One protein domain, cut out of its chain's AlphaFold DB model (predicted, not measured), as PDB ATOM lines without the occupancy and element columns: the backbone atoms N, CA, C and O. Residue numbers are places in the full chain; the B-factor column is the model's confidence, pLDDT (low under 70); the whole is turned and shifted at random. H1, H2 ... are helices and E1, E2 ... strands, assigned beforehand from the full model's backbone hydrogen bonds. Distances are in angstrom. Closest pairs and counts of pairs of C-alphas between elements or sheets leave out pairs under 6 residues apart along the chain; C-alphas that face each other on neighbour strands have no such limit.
ATOM      1  N   HIS A   3     198.330 202.358 209.758       96.81
ATOM      2  CA  HIS A   3     198.825 201.519 208.672       96.81
ATOM      3  C   HIS A   3     200.000 200.686 209.176       96.81
ATOM      4  O   HIS A   3     201.035 201.236 209.553       96.81
ATOM      5  N   LEU A   4     199.837 199.363 209.168       95.31
ATOM      6  CA  LEU A   4     200.791 198.429 209.772       95.31
ATOM      7  C   LEU A   4     201.907 197.977 208.820       95.31
ATOM      8  O   LEU A   4     202.753 197.180 209.213       95.31
ATOM      9  N   SER A   5     201.952 198.500 207.590       92.44
ATOM     10  CA  SER A   5     203.005 198.209 206.609       92.44
ATOM     11  C   SER A   5     203.313 196.701 206.523       92.44
ATOM     12  O   SER A   5     202.404 195.917 206.266       92.44
ATOM     13  N   ILE A   6     204.569 196.290 206.724       90.19
ATOM     14  CA  ILE A   6     205.039 194.898 206.690       90.19
ATOM     15  C   ILE A   6     205.600 194.523 208.074       90.19
ATOM     16  O   ILE A   6     206.757 194.130 208.210       90.19
ATOM     17  N   ILE A   7     204.808 194.694 209.136       94.19
ATOM     18  CA  ILE A   7     205.154 194.112 210.444       94.19
ATOM     19  C   ILE A   7     204.867 192.609 210.438       94.19
ATOM     20  O   ILE A   7     203.934 192.162 209.780       94.19
ATOM     21  N   SER A   8     205.658 191.824 211.169       92.06
ATOM     22  CA  SER A   8     205.557 190.351 211.219       92.06
ATOM     23  C   SER A   8     205.019 189.797 212.544       92.06
ATOM     24  O   SER A   8     204.720 188.601 212.652       92.06
ATOM     25  N   ASN A   9     204.868 190.664 213.546       94.25
ATOM     26  CA  ASN A   9     204.384 190.339 214.883       94.25
ATOM     27  C   ASN A   9     203.241 191.271 215.276       94.25
ATOM     28  O   ASN A   9     203.188 192.410 214.812       94.25
ATOM     29  N   ILE A  10     202.352 190.759 216.126       94.25
ATOM     30  CA  ILE A  10     201.291 191.547 216.753       94.25
ATOM     31  C   ILE A  10     201.894 192.667 217.609       94.25
ATOM     32  O   ILE A  10     203.056 192.586 218.021       94.25
ATOM     33  N   LEU A  11     201.109 193.716 217.843       93.69
ATOM     34  CA  LEU A  11     201.536 194.850 218.655       93.69
ATOM     35  C   LEU A  11     201.557 194.454 220.135       93.69
ATOM     36  O   LEU A  11     200.640 193.792 220.617       93.69
ATOM     37  N   ALA A  12     202.607 194.867 220.842       95.25
ATOM     38  CA  ALA A  12     202.651 194.795 222.298       95.25
ATOM     39  C   ALA A  12     201.721 195.848 222.924       95.25
ATOM     40  O   ALA A  12     201.417 196.865 222.291       95.25
ATOM     41  N   ASP A  13     201.333 195.645 224.181       94.88
ATOM     42  CA  ASP A  13     200.403 196.524 224.899       94.88
ATOM     43  C   ASP A  13     200.882 197.985 224.921       94.88
ATOM     44  O   ASP A  13     200.104 198.896 224.646       94.88
ATOM     45  N   GLU A  14     202.183 198.237 225.112       96.75
ATOM     46  CA  GLU A  14     202.721 199.605 225.106       96.75
ATOM     47  C   GLU A  14     202.680 200.254 223.714       96.75
ATOM     48  O   GLU A  14     202.720 201.480 223.580       96.75
ATOM     49  N   GLN A  15     202.659 199.448 222.649       95.19
ATOM     50  CA  GLN A  15     202.501 199.941 221.282       95.19
ATOM     51  C   GLN A  15     201.033 200.236 220.983       95.19
ATOM     52  O   GLN A  15     200.761 201.242 220.331       95.19
ATOM     53  N   LEU A  16     200.110 199.400 221.471       95.19
ATOM     54  CA  LEU A  16     198.665 199.620 221.375       95.19
ATOM     55  C   LEU A  16     198.255 200.898 222.115       95.19
ATOM     56  O   LEU A  16     197.574 201.742 221.542       95.19
ATOM     57  N   GLU A  17     198.760 201.103 223.333       95.19
ATOM     58  CA  GLU A  17     198.498 202.317 224.115       95.19
ATOM     59  C   GLU A  17     198.960 203.581 223.375       95.19
ATOM     60  O   GLU A  17     198.240 204.577 223.301       95.19
ATOM     61  N   LYS A  18     200.149 203.538 222.759       95.19
ATOM     62  CA  LYS A  18     200.668 204.650 221.948       95.19
ATOM     63  C   LYS A  18     199.913 204.850 220.638       95.19
ATOM     64  O   LYS A  18     199.915 205.963 220.114       95.19
ATOM     65  N   LEU A  19     199.344 203.783 220.079       94.56
ATOM     66  CA  LEU A  19     198.555 203.844 218.855       94.56
ATOM     67  C   LEU A  19     197.228 204.569 219.099       94.56
ATOM     68  O   LEU A  19     196.791 205.330 218.232       94.56
ATOM     69  N   GLY A  20     196.644 204.373 220.286       94.00
ATOM     70  CA  GLY A  20     195.361 204.945 220.679       94.00
ATOM     71  C   GLY A  20     194.211 204.442 219.806       94.00
ATOM     72  O   GLY A  20     194.300 203.387 219.178       94.00
ATOM     73  N   ASP A  21     193.133 205.222 219.746       94.69
ATOM     74  CA  ASP A  21     191.934 204.839 219.002       94.69
ATOM     75  C   ASP A  21     192.176 204.823 217.484       94.69
ATOM     76  O   ASP A  21     192.618 205.803 216.864       94.69
ATOM     77  N   VAL A  22     191.826 203.703 216.846       97.00
ATOM     78  CA  VAL A  22     191.988 203.509 215.403       97.00
ATOM     79  C   VAL A  22     190.648 203.224 214.745       97.00
ATOM     80  O   VAL A  22     190.202 202.092 214.662       97.00
ATOM     81  N   ASP A  23     190.058 204.243 214.127       97.38
ATOM     82  CA  ASP A  23     188.831 204.048 213.342       97.38
ATOM     83  C   ASP A  23     189.037 203.200 212.072       97.38
ATOM     84  O   ASP A  23     188.147 202.468 211.642       97.38
ATOM     85  N   VAL A  24     190.208 203.333 211.441       97.94
ATOM     86  CA  VAL A  24     190.535 202.715 210.147       97.94
ATOM     87  C   VAL A  24     191.909 202.071 210.233       97.94
ATOM     88  O   VAL A  24     192.899 202.772 210.477       97.94
ATOM     89  N   LEU A  25     191.961 200.762 210.000       98.25
ATOM     90  CA  LEU A  25     193.168 199.950 210.059       98.25
ATOM     91  C   LEU A  25     193.506 199.380 208.681       98.25
ATOM     92  O   LEU A  25     192.703 198.666 208.086       98.25
ATOM     93  N   LEU A  26     194.720 199.648 208.204       98.31
ATOM     94  CA  LEU A  26     195.298 198.974 207.046       98.31
ATOM     95  C   LEU A  26     196.265 197.893 207.538       98.31
ATOM     96  O   LEU A  26     197.249 198.214 208.215       98.31
ATOM     97  N   VAL A  27     195.983 196.629 207.218       98.06
ATOM     98  CA  VAL A  27     196.657 195.469 207.828       98.06
ATOM     99  C   VAL A  27     197.128 194.458 206.775       98.06
ATOM    100  O   VAL A  27     196.330 194.046 205.927       98.06
ATOM    101  N   PRO A  28     198.411 194.043 206.784       97.81
ATOM    102  CA  PRO A  28     198.872 192.964 205.921       97.81
ATOM    103  C   PRO A  28     198.261 191.627 206.359       97.81
ATOM    104  O   PRO A  28     198.171 191.359 207.553       97.81
ATOM    105  N   ILE A  29     197.865 190.778 205.408       97.88
ATOM    106  CA  ILE A  29     197.272 189.457 205.719       97.88
ATOM    107  C   ILE A  29     197.974 188.286 205.010       97.88
ATOM    108  O   ILE A  29     197.651 187.124 205.257       97.88
ATOM    109  N   GLY A  30     198.900 188.557 204.084       96.19
ATOM    110  CA  GLY A  30     199.462 187.538 203.195       96.19
ATOM    111  C   GLY A  30     200.596 186.697 203.776       96.19
ATOM    112  O   GLY A  30     200.981 185.720 203.135       96.19
ATOM    113  N   GLY A  31     201.138 187.031 204.950       95.69
ATOM    114  CA  GLY A  31     202.300 186.348 205.525       95.69
ATOM    115  C   GLY A  31     203.611 186.723 204.825       95.69
ATOM    116  O   GLY A  31     203.816 187.878 204.479       95.69
ATOM    117  N   ASN A  32     204.529 185.766 204.629       93.50
ATOM    118  CA  ASN A  32     205.804 185.961 203.909       93.50
ATOM    119  C   ASN A  32     206.618 187.193 204.372       93.50
ATOM    120  O   ASN A  32     206.925 188.094 203.588       93.50
ATOM    121  N   GLY A  33     206.935 187.245 205.668       90.94
ATOM    122  CA  GLY A  33     207.660 188.363 206.284       90.94
ATOM    123  C   GLY A  33     206.765 189.481 206.828       90.94
ATOM    124  O   GLY A  33     207.268 190.331 207.553       90.94
ATOM    125  N   ALA A  34     205.458 189.446 206.550       95.25
ATOM    126  CA  ALA A  34     204.433 190.257 207.210       95.25
ATOM    127  C   ALA A  34     203.535 189.394 208.120       95.25
ATOM    128  O   ALA A  34     203.733 188.177 208.223       95.25
ATOM    129  N   LEU A  35     202.528 190.006 208.749       96.94
ATOM    130  CA  LEU A  35     201.443 189.281 209.406       96.94
ATOM    131  C   LEU A  35     200.761 188.346 208.403       96.94
ATOM    132  O   LEU A  35     200.506 188.704 207.248       96.94
ATOM    133  N   ASP A  36     200.463 187.138 208.868       96.75
ATOM    134  CA  ASP A  36     199.510 186.266 208.201       96.75
ATOM    135  C   ASP A  36     198.076 186.620 208.620       96.75
ATOM    136  O   ASP A  36     197.841 187.393 209.553       96.75
ATOM    137  N   TYR A  37     197.102 186.035 207.932       97.69
ATOM    138  CA  TYR A  37     195.685 186.305 208.153       97.69
ATOM    139  C   TYR A  37     195.193 185.955 209.571       97.69
ATOM    140  O   TYR A  37     194.179 186.503 210.010       97.69
ATOM    141  N   LYS A  38     195.897 185.077 210.303       97.56
ATOM    142  CA  LYS A  38     195.550 184.715 211.686       97.56
ATOM    143  C   LYS A  38     195.992 185.809 212.646       97.56
ATOM    144  O   LYS A  38     195.163 186.366 213.358       97.56
ATOM    145  N   LYS A  39     197.274 186.184 212.596       97.69
ATOM    146  CA  LYS A  39     197.808 187.284 213.412       97.69
ATOM    147  C   LYS A  39     197.148 188.619 213.074       97.69
ATOM    148  O   LYS A  39     196.933 189.436 213.961       97.69
ATOM    149  N   ALA A  40     196.794 188.838 211.808       97.94
ATOM    150  CA  ALA A  40     196.029 190.010 211.402       97.94
ATOM    151  C   ALA A  40     194.648 190.054 212.072       97.94
ATOM    152  O   ALA A  40     194.238 191.115 212.528       97.94
ATOM    153  N   SER A  41     193.956 188.915 212.184       97.62
ATOM    154  CA  SER A  41     192.656 188.836 212.868       97.62
ATOM    155  C   SER A  41     192.780 189.105 214.369       97.62
ATOM    156  O   SER A  41     191.962 189.827 214.929       97.62
ATOM    157  N   GLU A  42     193.844 188.613 215.003       96.94
ATOM    158  CA  GLU A  42     194.172 188.942 216.395       96.94
ATOM    159  C   GLU A  42     194.476 190.437 216.574       96.94
ATOM    160  O   GLU A  42     193.942 191.074 217.473       96.94
ATOM    161  N   THR A  43     195.250 191.031 215.664       97.06
ATOM    162  CA  THR A  43     195.546 192.473 215.689       97.06
ATOM    163  C   THR A  43     194.283 193.319 215.501       97.06
ATOM    164  O   THR A  43     194.126 194.345 216.155       97.06
ATOM    165  N   ILE A  44     193.355 192.894 214.638       97.25
ATOM    166  CA  ILE A  44     192.048 193.549 214.478       97.25
ATOM    167  C   ILE A  44     191.251 193.470 215.783       97.25
ATOM    168  O   ILE A  44     190.661 194.467 216.177       97.25
ATOM    169  N   PHE A  45     191.267 192.325 216.466       95.69
ATOM    170  CA  PHE A  45     190.600 192.164 217.758       95.69
ATOM    171  C   PHE A  45     191.224 193.037 218.857       95.69
ATOM    172  O   PHE A  45     190.496 193.622 219.642       95.69
ATOM    173  N   GLN A  46     192.553 193.182 218.893       95.81
ATOM    174  CA  GLN A  46     193.232 194.052 219.864       95.81
ATOM    175  C   GLN A  46     192.944 195.544 219.644       95.81
ATOM    176  O   GLN A  46     192.931 196.314 220.598       95.81
ATOM    177  N   ILE A  47     192.779 195.959 218.386       96.62
ATOM    178  CA  ILE A  47     192.622 197.369 218.005       96.62
ATOM    179  C   ILE A  47     191.141 197.791 217.953       96.62
ATOM    180  O   ILE A  47     190.843 198.975 218.065       96.62
ATOM    181  N   GLU A  48     190.227 196.840 217.734       96.00
ATOM    182  CA  GLU A  48     188.784 197.055 217.543       96.00
ATOM    183  C   GLU A  48     188.430 198.176 216.534       96.00
ATOM    184  O   GLU A  48     187.605 199.055 216.814       96.00
ATOM    185  N   PRO A  49     189.024 198.188 215.321       97.44
ATOM    186  CA  PRO A  49     188.779 199.257 214.367       97.44
ATOM    187  C   PRO A  49     187.367 199.188 213.779       97.44
ATOM    188  O   PRO A  49     186.783 198.115 213.626       97.44
ATOM    189  N   LYS A  50     186.827 200.331 213.345       97.56
ATOM    190  CA  LYS A  50     185.522 200.382 212.657       97.56
ATOM    191  C   LYS A  50     185.615 199.857 211.226       97.56
ATOM    192  O   LYS A  50     184.711 199.182 210.736       97.56
ATOM    193  N   ILE A  51     186.728 200.150 210.557       98.00
ATOM    194  CA  ILE A  51     186.997 199.744 209.178       98.00
ATOM    195  C   ILE A  51     188.362 199.062 209.094       98.00
ATOM    196  O   ILE A  51     189.378 199.628 209.497       98.00
ATOM    197  N   VAL A  52     188.394 197.877 208.491       98.50
ATOM    198  CA  VAL A  52     189.614 197.135 208.162       98.50
ATOM    199  C   VAL A  52     189.805 197.118 206.652       98.50
ATOM    200  O   VAL A  52     188.915 196.704 205.916       98.50
ATOM    201  N   ILE A  53     190.985 197.519 206.189       98.31
ATOM    202  CA  ILE A  53     191.401 197.414 204.790       98.31
ATOM    203  C   ILE A  53     192.550 196.398 204.730       98.31
ATOM    204  O   ILE A  53     193.683 196.729 205.102       98.31
ATOM    205  N   PRO A  54     192.287 195.147 204.313       97.75
ATOM    206  CA  PRO A  54     193.329 194.151 204.166       97.75
ATOM    207  C   PRO A  54     194.251 194.543 203.012       97.75
ATOM    208  O   PRO A  54     193.817 195.060 201.984       97.75
ATOM    209  N   MET A  55     195.539 194.281 203.182       96.38
ATOM    210  CA  MET A  55     196.567 194.545 202.181       96.38
ATOM    211  C   MET A  55     197.597 193.416 202.150       96.38
ATOM    212  O   MET A  55     197.553 192.485 202.954       96.38
ATOM    213  N   TYR A  56     198.532 193.493 201.201       95.62
ATOM    214  CA  TYR A  56     199.653 192.556 201.087       95.62
ATOM    215  C   TYR A  56     199.204 191.083 201.056       95.62
ATOM    216  O   TYR A  56     199.685 190.262 201.828       95.62
ATOM    217  N   TYR A  57     198.250 190.749 200.187       95.81
ATOM    218  CA  TYR A  57     197.754 189.386 199.982       95.81
ATOM    219  C   TYR A  57     197.894 188.945 198.530       95.81
ATOM    220  O   TYR A  57     198.274 189.724 197.652       95.81
ATOM    221  N   LYS A  58     197.614 187.667 198.275       95.56
ATOM    222  CA  LYS A  58     197.712 187.084 196.942       95.56
ATOM    223  C   LYS A  58     196.723 187.738 195.980       95.56
ATOM    224  O   LYS A  58     195.516 187.663 196.181       95.56
ATOM    225  N   ILE A  59     197.243 188.264 194.876       92.56
ATOM    226  CA  ILE A  59     196.446 188.667 193.710       92.56
ATOM    227  C   ILE A  59     196.852 187.830 192.494       92.56
ATOM    228  O   ILE A  59     197.917 187.195 192.476       92.56
ATOM    229  N   SER A  60     195.998 187.835 191.471       90.88
ATOM    230  CA  SER A  60     196.229 187.087 190.235       90.88
ATOM    231  C   SER A  60     197.573 187.452 189.587       90.88
ATOM    232  O   SER A  60     197.989 188.607 189.581       90.88
ATOM    233  N   GLY A  61     198.283 186.451 189.065       89.31
ATOM    234  CA  GLY A  61     199.560 186.637 188.362       89.31
ATOM    235  C   GLY A  61     200.805 186.799 189.246       89.31
ATOM    236  O   GLY A  61     201.920 186.741 188.727       89.31
ATOM    237  N   GLN A  62     200.675 186.933 190.571       89.12
ATOM    238  CA  GLN A  62     201.850 186.975 191.447       89.12
ATOM    239  C   GLN A  62     202.488 185.590 191.624       89.12
ATOM    240  O   GLN A  62     201.803 184.595 191.855       89.12
ATOM    241  N   LYS A  63     203.825 185.529 191.601       91.25
ATOM    242  CA  LYS A  63     204.594 184.302 191.892       91.25
ATOM    243  C   LYS A  63     204.846 184.084 193.385       91.25
ATOM    244  O   LYS A  63     205.081 182.957 193.801       91.25
ATOM    245  N   ILE A  64     204.778 185.151 194.182       91.88
ATOM    246  CA  ILE A  64     204.994 185.094 195.630       91.88
ATOM    247  C   ILE A  64     203.871 184.270 196.266       91.88
ATOM    248  O   ILE A  64     202.699 184.419 195.901       91.88
ATOM    249  N   ASN A  65     204.236 183.374 197.181       92.31
ATOM    250  CA  ASN A  65     203.278 182.595 197.949       92.31
ATOM    251  C   ASN A  65     202.762 183.443 199.118       92.31
ATOM    252  O   ASN A  65     203.481 183.654 200.091       92.31
ATOM    253  N   LEU A  66     201.543 183.955 198.982       96.81
ATOM    254  CA  LEU A  66     200.842 184.745 199.991       96.81
ATOM    255  C   LEU A  66     199.488 184.093 200.262       96.81
ATOM    256  O   LEU A  66     198.936 183.442 199.372       96.81
ATOM    257  N   ALA A  67     198.942 184.308 201.456       97.25
ATOM    258  CA  ALA A  67     197.554 183.957 201.740       97.25
ATOM    259  C   ALA A  67     196.585 184.759 200.856       97.25
ATOM    260  O   ALA A  67     196.899 185.871 200.411       97.25
ATOM    261  N   THR A  68     195.415 184.182 200.586       96.88
ATOM    262  CA  THR A  68     194.374 184.827 199.781       96.88
ATOM    263  C   THR A  68     193.465 185.699 200.642       96.88
ATOM    264  O   THR A  68     193.423 185.569 201.868       96.88
ATOM    265  N   ILE A  69     192.711 186.587 199.993       97.31
ATOM    266  CA  ILE A  69     191.660 187.339 200.680       97.31
ATOM    267  C   ILE A  69     190.576 186.405 201.241       97.31
ATOM    268  O   ILE A  69     190.110 186.618 202.357       97.31
ATOM    269  N   ASP A  70     190.247 185.326 200.530       97.00
ATOM    270  CA  ASP A  70     189.221 184.362 200.939       97.00
ATOM    271  C   ASP A  70     189.605 183.617 202.224       97.00
ATOM    272  O   ASP A  70     188.758 183.422 203.100       97.00
ATOM    273  N   ASP A  71     190.884 183.253 202.382       97.31
ATOM    274  CA  ASP A  71     191.399 182.641 203.616       97.31
ATOM    275  C   ASP A  71     191.180 183.562 204.823       97.31
ATOM    276  O   ASP A  71     190.736 183.125 205.888       97.31
ATOM    277  N   PHE A  72     191.454 184.856 204.639       98.19
ATOM    278  CA  PHE A  72     191.269 185.873 205.668       98.19
ATOM    279  C   PHE A  72     189.795 186.130 205.987       98.19
ATOM    280  O   PHE A  72     189.428 186.171 207.161       98.19
ATOM    281  N   LEU A  73     188.928 186.251 204.980       97.81
ATOM    282  CA  LEU A  73     187.489 186.436 205.197       97.81
ATOM    283  C   LEU A  73     186.872 185.245 205.934       97.81
ATOM    284  O   LEU A  73     186.130 185.420 206.899       97.81
ATOM    285  N   LYS A  74     187.229 184.024 205.523       97.56
ATOM    286  CA  LYS A  74     186.757 182.797 206.170       97.56
ATOM    287  C   LYS A  74     187.216 182.701 207.623       97.56
ATOM    288  O   LYS A  74     186.466 182.207 208.459       97.56
ATOM    289  N   HIS A  75     188.445 183.124 207.913       97.56
ATOM    290  CA  HIS A  75     188.993 183.072 209.265       97.56
ATOM    291  C   HIS A  75     188.433 184.171 210.175       97.56
ATOM    292  O   HIS A  75     188.091 183.880 211.317       97.56
ATOM    293  N   SER A  76     188.329 185.403 209.674       96.00
ATOM    294  CA  SER A  76     187.864 186.553 210.458       96.00
ATOM    295  C   SER A  76     186.375 186.477 210.798       96.00
ATOM    296  O   SER A  76     185.971 186.941 211.859       96.00
ATOM    297  N   GLY A  77     185.546 185.921 209.907       94.75
ATOM    298  CA  GLY A  77     184.091 185.873 210.094       94.75
ATOM    299  C   GLY A  77     183.407 187.247 210.054       94.75
ATOM    300  O   GLY A  77     182.213 187.347 210.335       94.75
ATOM    301  N   LEU A  78     184.144 188.304 209.702       95.25
ATOM    302  CA  LEU A  78     183.639 189.670 209.633       95.25
ATOM    303  C   LEU A  78     182.906 189.917 208.312       95.25
ATOM    304  O   LEU A  78     183.240 189.360 207.263       95.25
ATOM    305  N   LYS A  79     181.915 190.814 208.349       94.75
ATOM    306  CA  LYS A  79     181.238 191.278 207.133       94.75
ATOM    307  C   LYS A  79     182.233 192.024 206.249       94.75
ATOM    308  O   LYS A  79     183.019 192.834 206.743       94.75
ATOM    309  N   SER A  80     182.159 191.775 204.947       96.56
ATOM    310  CA  SER A  80     183.002 192.439 203.958       96.56
ATOM    311  C   SER A  80     182.191 193.035 202.814       96.56
ATOM    312  O   SER A  80     181.122 192.536 202.465       96.56
ATOM    313  N   GLU A  81     182.717 194.110 202.236       96.12
ATOM    314  CA  GLU A  81     182.256 194.681 200.972       96.12
ATOM    315  C   GLU A  81     183.454 195.017 200.078       96.12
ATOM    316  O   GLU A  81     184.541 195.339 200.566       96.12
ATOM    317  N   THR A  82     183.250 194.940 198.764       97.06
ATOM    318  CA  THR A  82     184.261 195.292 197.762       97.06
ATOM    319  C   THR A  82     183.937 196.652 197.163       97.06
ATOM    320  O   THR A  82     182.785 196.919 196.821       97.06
ATOM    321  N   ALA A  83     184.946 197.508 197.012       96.19
ATOM    322  CA  ALA A  83     184.791 198.830 196.417       96.19
ATOM    323  C   ALA A  83     186.019 199.240 195.594       96.19
ATOM    324  O   ALA A  83     187.154 199.064 196.024       96.19
ATOM    325  N   ASP A  84     185.800 199.902 194.458       95.38
ATOM    326  CA  ASP A  84     186.892 200.472 193.645       95.38
ATOM    327  C   ASP A  84     187.455 201.764 194.258       95.38
ATOM    328  O   ASP A  84     188.570 202.199 193.973       95.38
ATOM    329  N   LYS A  85     186.654 202.418 195.105       95.12
ATOM    330  CA  LYS A  85     187.022 203.636 195.817       95.12
ATOM    331  C   LYS A  85     186.282 203.699 197.141       95.12
ATOM    332  O   LYS A  85     185.063 203.572 197.180       95.12
ATOM    333  N   LEU A  86     187.014 204.007 198.205       94.94
ATOM    334  CA  LEU A  86     186.446 204.227 199.527       94.94
ATOM    335  C   LEU A  86     186.475 205.718 199.876       94.94
ATOM    336  O   LEU A  86     187.524 206.361 199.860       94.94
ATOM    337  N   LYS A  87     185.306 206.273 200.201       95.62
ATOM    338  CA  LYS A  87     185.161 207.598 200.811       95.62
ATOM    339  C   LYS A  87     184.610 207.398 202.215       95.62
ATOM    340  O   LYS A  87     183.550 206.806 202.358       95.62
ATOM    341  N   ILE A  88     185.313 207.916 203.215       94.81
ATOM    342  CA  ILE A  88     184.936 207.776 204.624       94.81
ATOM    343  C   ILE A  88     184.463 209.130 205.143       94.81
ATOM    344  O   ILE A  88     185.122 210.155 204.956       94.81
ATOM    345  N   THR A  89     183.308 209.139 205.791       95.56
ATOM    346  CA  THR A  89     182.746 210.269 206.526       95.56
ATOM    347  C   THR A  89     182.593 209.902 207.998       95.56
ATOM    348  O   THR A  89     182.624 208.732 208.367       95.56
ATOM    349  N   ARG A  90     182.371 210.895 208.869       93.56
ATOM    350  CA  ARG A  90     182.151 210.625 210.302       93.56
ATOM    351  C   ARG A  90     180.957 209.703 210.568       93.56
ATOM    352  O   ARG A  90     180.985 208.983 211.552       93.56
ATOM    353  N   LYS A  91     179.929 209.719 209.712       93.44
ATOM    354  CA  LYS A  91     178.749 208.850 209.866       93.44
ATOM    355  C   LYS A  91     179.095 207.377 209.665       93.44
ATOM    356  O   LYS A  91     178.536 206.536 210.350       93.44
ATOM    357  N   ASP A  92     180.054 207.086 208.789       91.56
ATOM    358  CA  ASP A  92     180.493 205.715 208.507       91.56
ATOM    359  C   ASP A  92     181.242 205.083 209.693       91.56
ATOM    360  O   ASP A  92     181.393 203.867 209.746       91.56
ATOM    361  N   LEU A  93     181.699 205.909 210.643       94.00
ATOM    362  CA  LEU A  93     182.410 205.494 211.857       94.00
ATOM    363  C   LEU A  93     181.481 205.362 213.077       94.00
ATOM    364  O   LEU A  93     181.906 204.897 214.129       94.00
ATOM    365  N   GLN A  94     180.206 205.747 212.952       91.50
ATOM    366  CA  GLN A  94     179.195 205.630 214.011       91.50
ATOM    367  C   GLN A  94     178.579 204.223 214.021       91.50
ATOM    368  O   GLN A  94     177.370 204.057 213.881       91.50
ATOM    369  N   THR A  95     179.431 203.207 214.137       89.19
ATOM    370  CA  THR A  95     179.059 201.789 214.180       89.19
ATOM    371  C   THR A  95     179.788 201.098 215.326       89.19
ATOM    372  O   THR A  95     180.916 201.459 215.673       89.19
ATOM    373  N   GLU A  96     179.148 200.105 215.932       87.19
ATOM    374  CA  GLU A  96     179.796 199.234 216.917       87.19
ATOM    375  C   GLU A  96     180.532 198.082 216.225       87.19
ATOM    376  O   GLU A  96     181.634 197.738 216.639       87.19
ATOM    377  N   ASP A  97     179.994 197.593 215.104       92.06
ATOM    378  CA  ASP A  97     180.574 196.493 214.337       92.06
ATOM    379  C   ASP A  97     181.795 196.927 213.511       92.06
ATOM    380  O   ASP A  97     181.750 197.923 212.779       92.06
ATOM    381  N   THR A  98     182.843 196.101 213.538       96.81
ATOM    382  CA  THR A  98     183.949 196.132 212.574       96.81
ATOM    383  C   THR A  98     183.507 195.572 211.221       96.81
ATOM    384  O   THR A  98     182.922 194.488 211.141       96.81
ATOM    385  N   LYS A  99     183.865 196.258 210.130       97.00
ATOM    386  CA  LYS A  99     183.707 195.740 208.761       97.00
ATOM    387  C   LYS A  99     185.007 195.741 207.966       97.00
ATOM    388  O   LYS A  99     185.878 196.586 208.166       97.00
ATOM    389  N   ILE A 100     185.101 194.819 207.016       98.31
ATOM    390  CA  ILE A 100     186.209 194.717 206.067       98.31
ATOM    391  C   ILE A 100     185.824 195.414 204.756       98.31
ATOM    392  O   ILE A 100     184.774 195.131 204.184       98.31
ATOM    393  N   ILE A 101     186.693 196.287 204.247       98.00
ATOM    394  CA  ILE A 101     186.572 196.878 202.910       98.00
ATOM    395  C   ILE A 101     187.702 196.357 202.036       98.00
ATOM    396  O   ILE A 101     188.867 196.685 202.256       98.00
ATOM    397  N   ILE A 102     187.354 195.579 201.017       97.62
ATOM    398  CA  ILE A 102     188.301 195.108 200.010       97.62
ATOM    399  C   ILE A 102     188.350 196.149 198.900       97.62
ATOM    400  O   ILE A 102     187.340 196.429 198.255       97.62
ATOM    401  N   LEU A 103     189.527 196.728 198.678       95.38
ATOM    402  CA  LEU A 103     189.728 197.635 197.557       95.38
ATOM    403  C   LEU A 103     190.055 196.828 196.302       95.38
ATOM    404  O   LEU A 103     190.992 196.029 196.311       95.38
ATOM    405  N   SER A 104     189.272 197.030 195.240       86.69
ATOM    406  CA  SER A 104     189.558 196.448 193.927       86.69
ATOM    407  C   SER A 104     190.895 196.972 193.399       86.69
ATOM    408  O   SER A 104     191.246 198.134 193.618       86.69
TER     409      SER A 104
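AT A GLANCE: This is residues 3 to 104 of the 105 residues of an uncharacterized protein of Candidatus Buchananbacteria bacterium (UniProt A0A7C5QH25). A twisted sheet of four parallel strands, in the order E1, E2, E4, E3, has two helices, H2 and H3, packed over one face. H1 sits off the sheet near one end of H2, H4 sits off the sheet near the start of E2, and the long stretch of residues 56 to 68 loops outward between E2 and H3. The printed part has 102 residues with four named helices and four named strands, alternating along the chain as H1, E1, H2, E2, H3, E3, H4, E4. The class is mixed, helices and strands, with 49 of the 102 residues in named elements, under half. The whole is compact, with a radius of gyration of the C-alphas of 13.3 A and spans of 39 by 33 by 21 A.

IN THESE COORDINATES: In the sheet, E1 is residues 24 to 28, 13.5 A from first to last C-alpha, and begins at C-alpha 24 at (190.535, 202.715, 210.147). E2 is residues 51 to 55, 12.9 A. E4 is residues 99 to 103, 12.9 A, and ends at C-alpha 103 at (189.728, 197.635, 197.557). E3 is residues 80 to 83. H2, the longest helix, is residues 37 to 47, 15.1 A. H3 is residues 69 to 76, H4 is residues 90 to 93, and H1 is residues 13 to 19, with C-alpha 13 at (200.403, 196.524, 224.899).

HOW THE PARTS SIT: E1 and E2 are parallel at 23 degrees, with N 53 and O 25 at 2.8 A. E2 and E4 are parallel at 41 degrees, with N 101 and O 52 at 2.8 A. E4 and E3 are parallel at 30 degrees, with N 83 and O 102 at 2.9 A. Pairing is staggered: E4 pairs with E2 over residues 99 to 100 and with E3 over 100 to 103. The sheet is only just strongly twisted, its C-alphas up to 4.3 A off the best plane. H2 and H3 on one face make two layers, helices over a sheet. H2 has a height over the sheet of 9.4 A and runs along the strands, at 21 degrees to E1 on the local plane; the closest C-alphas of H2 and E1 are those of Ala 40 and Val 27, 6.6 A apart. H2 and H3 touch at a steep tilt of 51 degrees, the same way, the closest C-alphas being those of Tyr 37 and Phe 72, 5.1 A. E1, H2, E2 and E3, H4, E4 are strand-helix-strand units, two parallel neighbour strands joined through a helix; E2, H3, E3 is a split one, with E4 between its strands. The three crossovers are right-handed. H1 and H2 are close but not clearly touching, with the C-alphas of Leu 16 and Ile 47 at 7.3 A. H1 and H4 are not on the sheet and are apart. In H1, H2 and H3 every O i to N i+4 pair is within hydrogen-bond range; H4 is too short for such a pair.

THE WHOLE: The two C-alphas farthest apart, of Lys 63 and Lys 91, are 39.9 A apart. The printed part has no cut. The link from E2 to H3, 13 residues, is long. The mean pLDDT of the printed part is 95.4, and no printed residue is under 70.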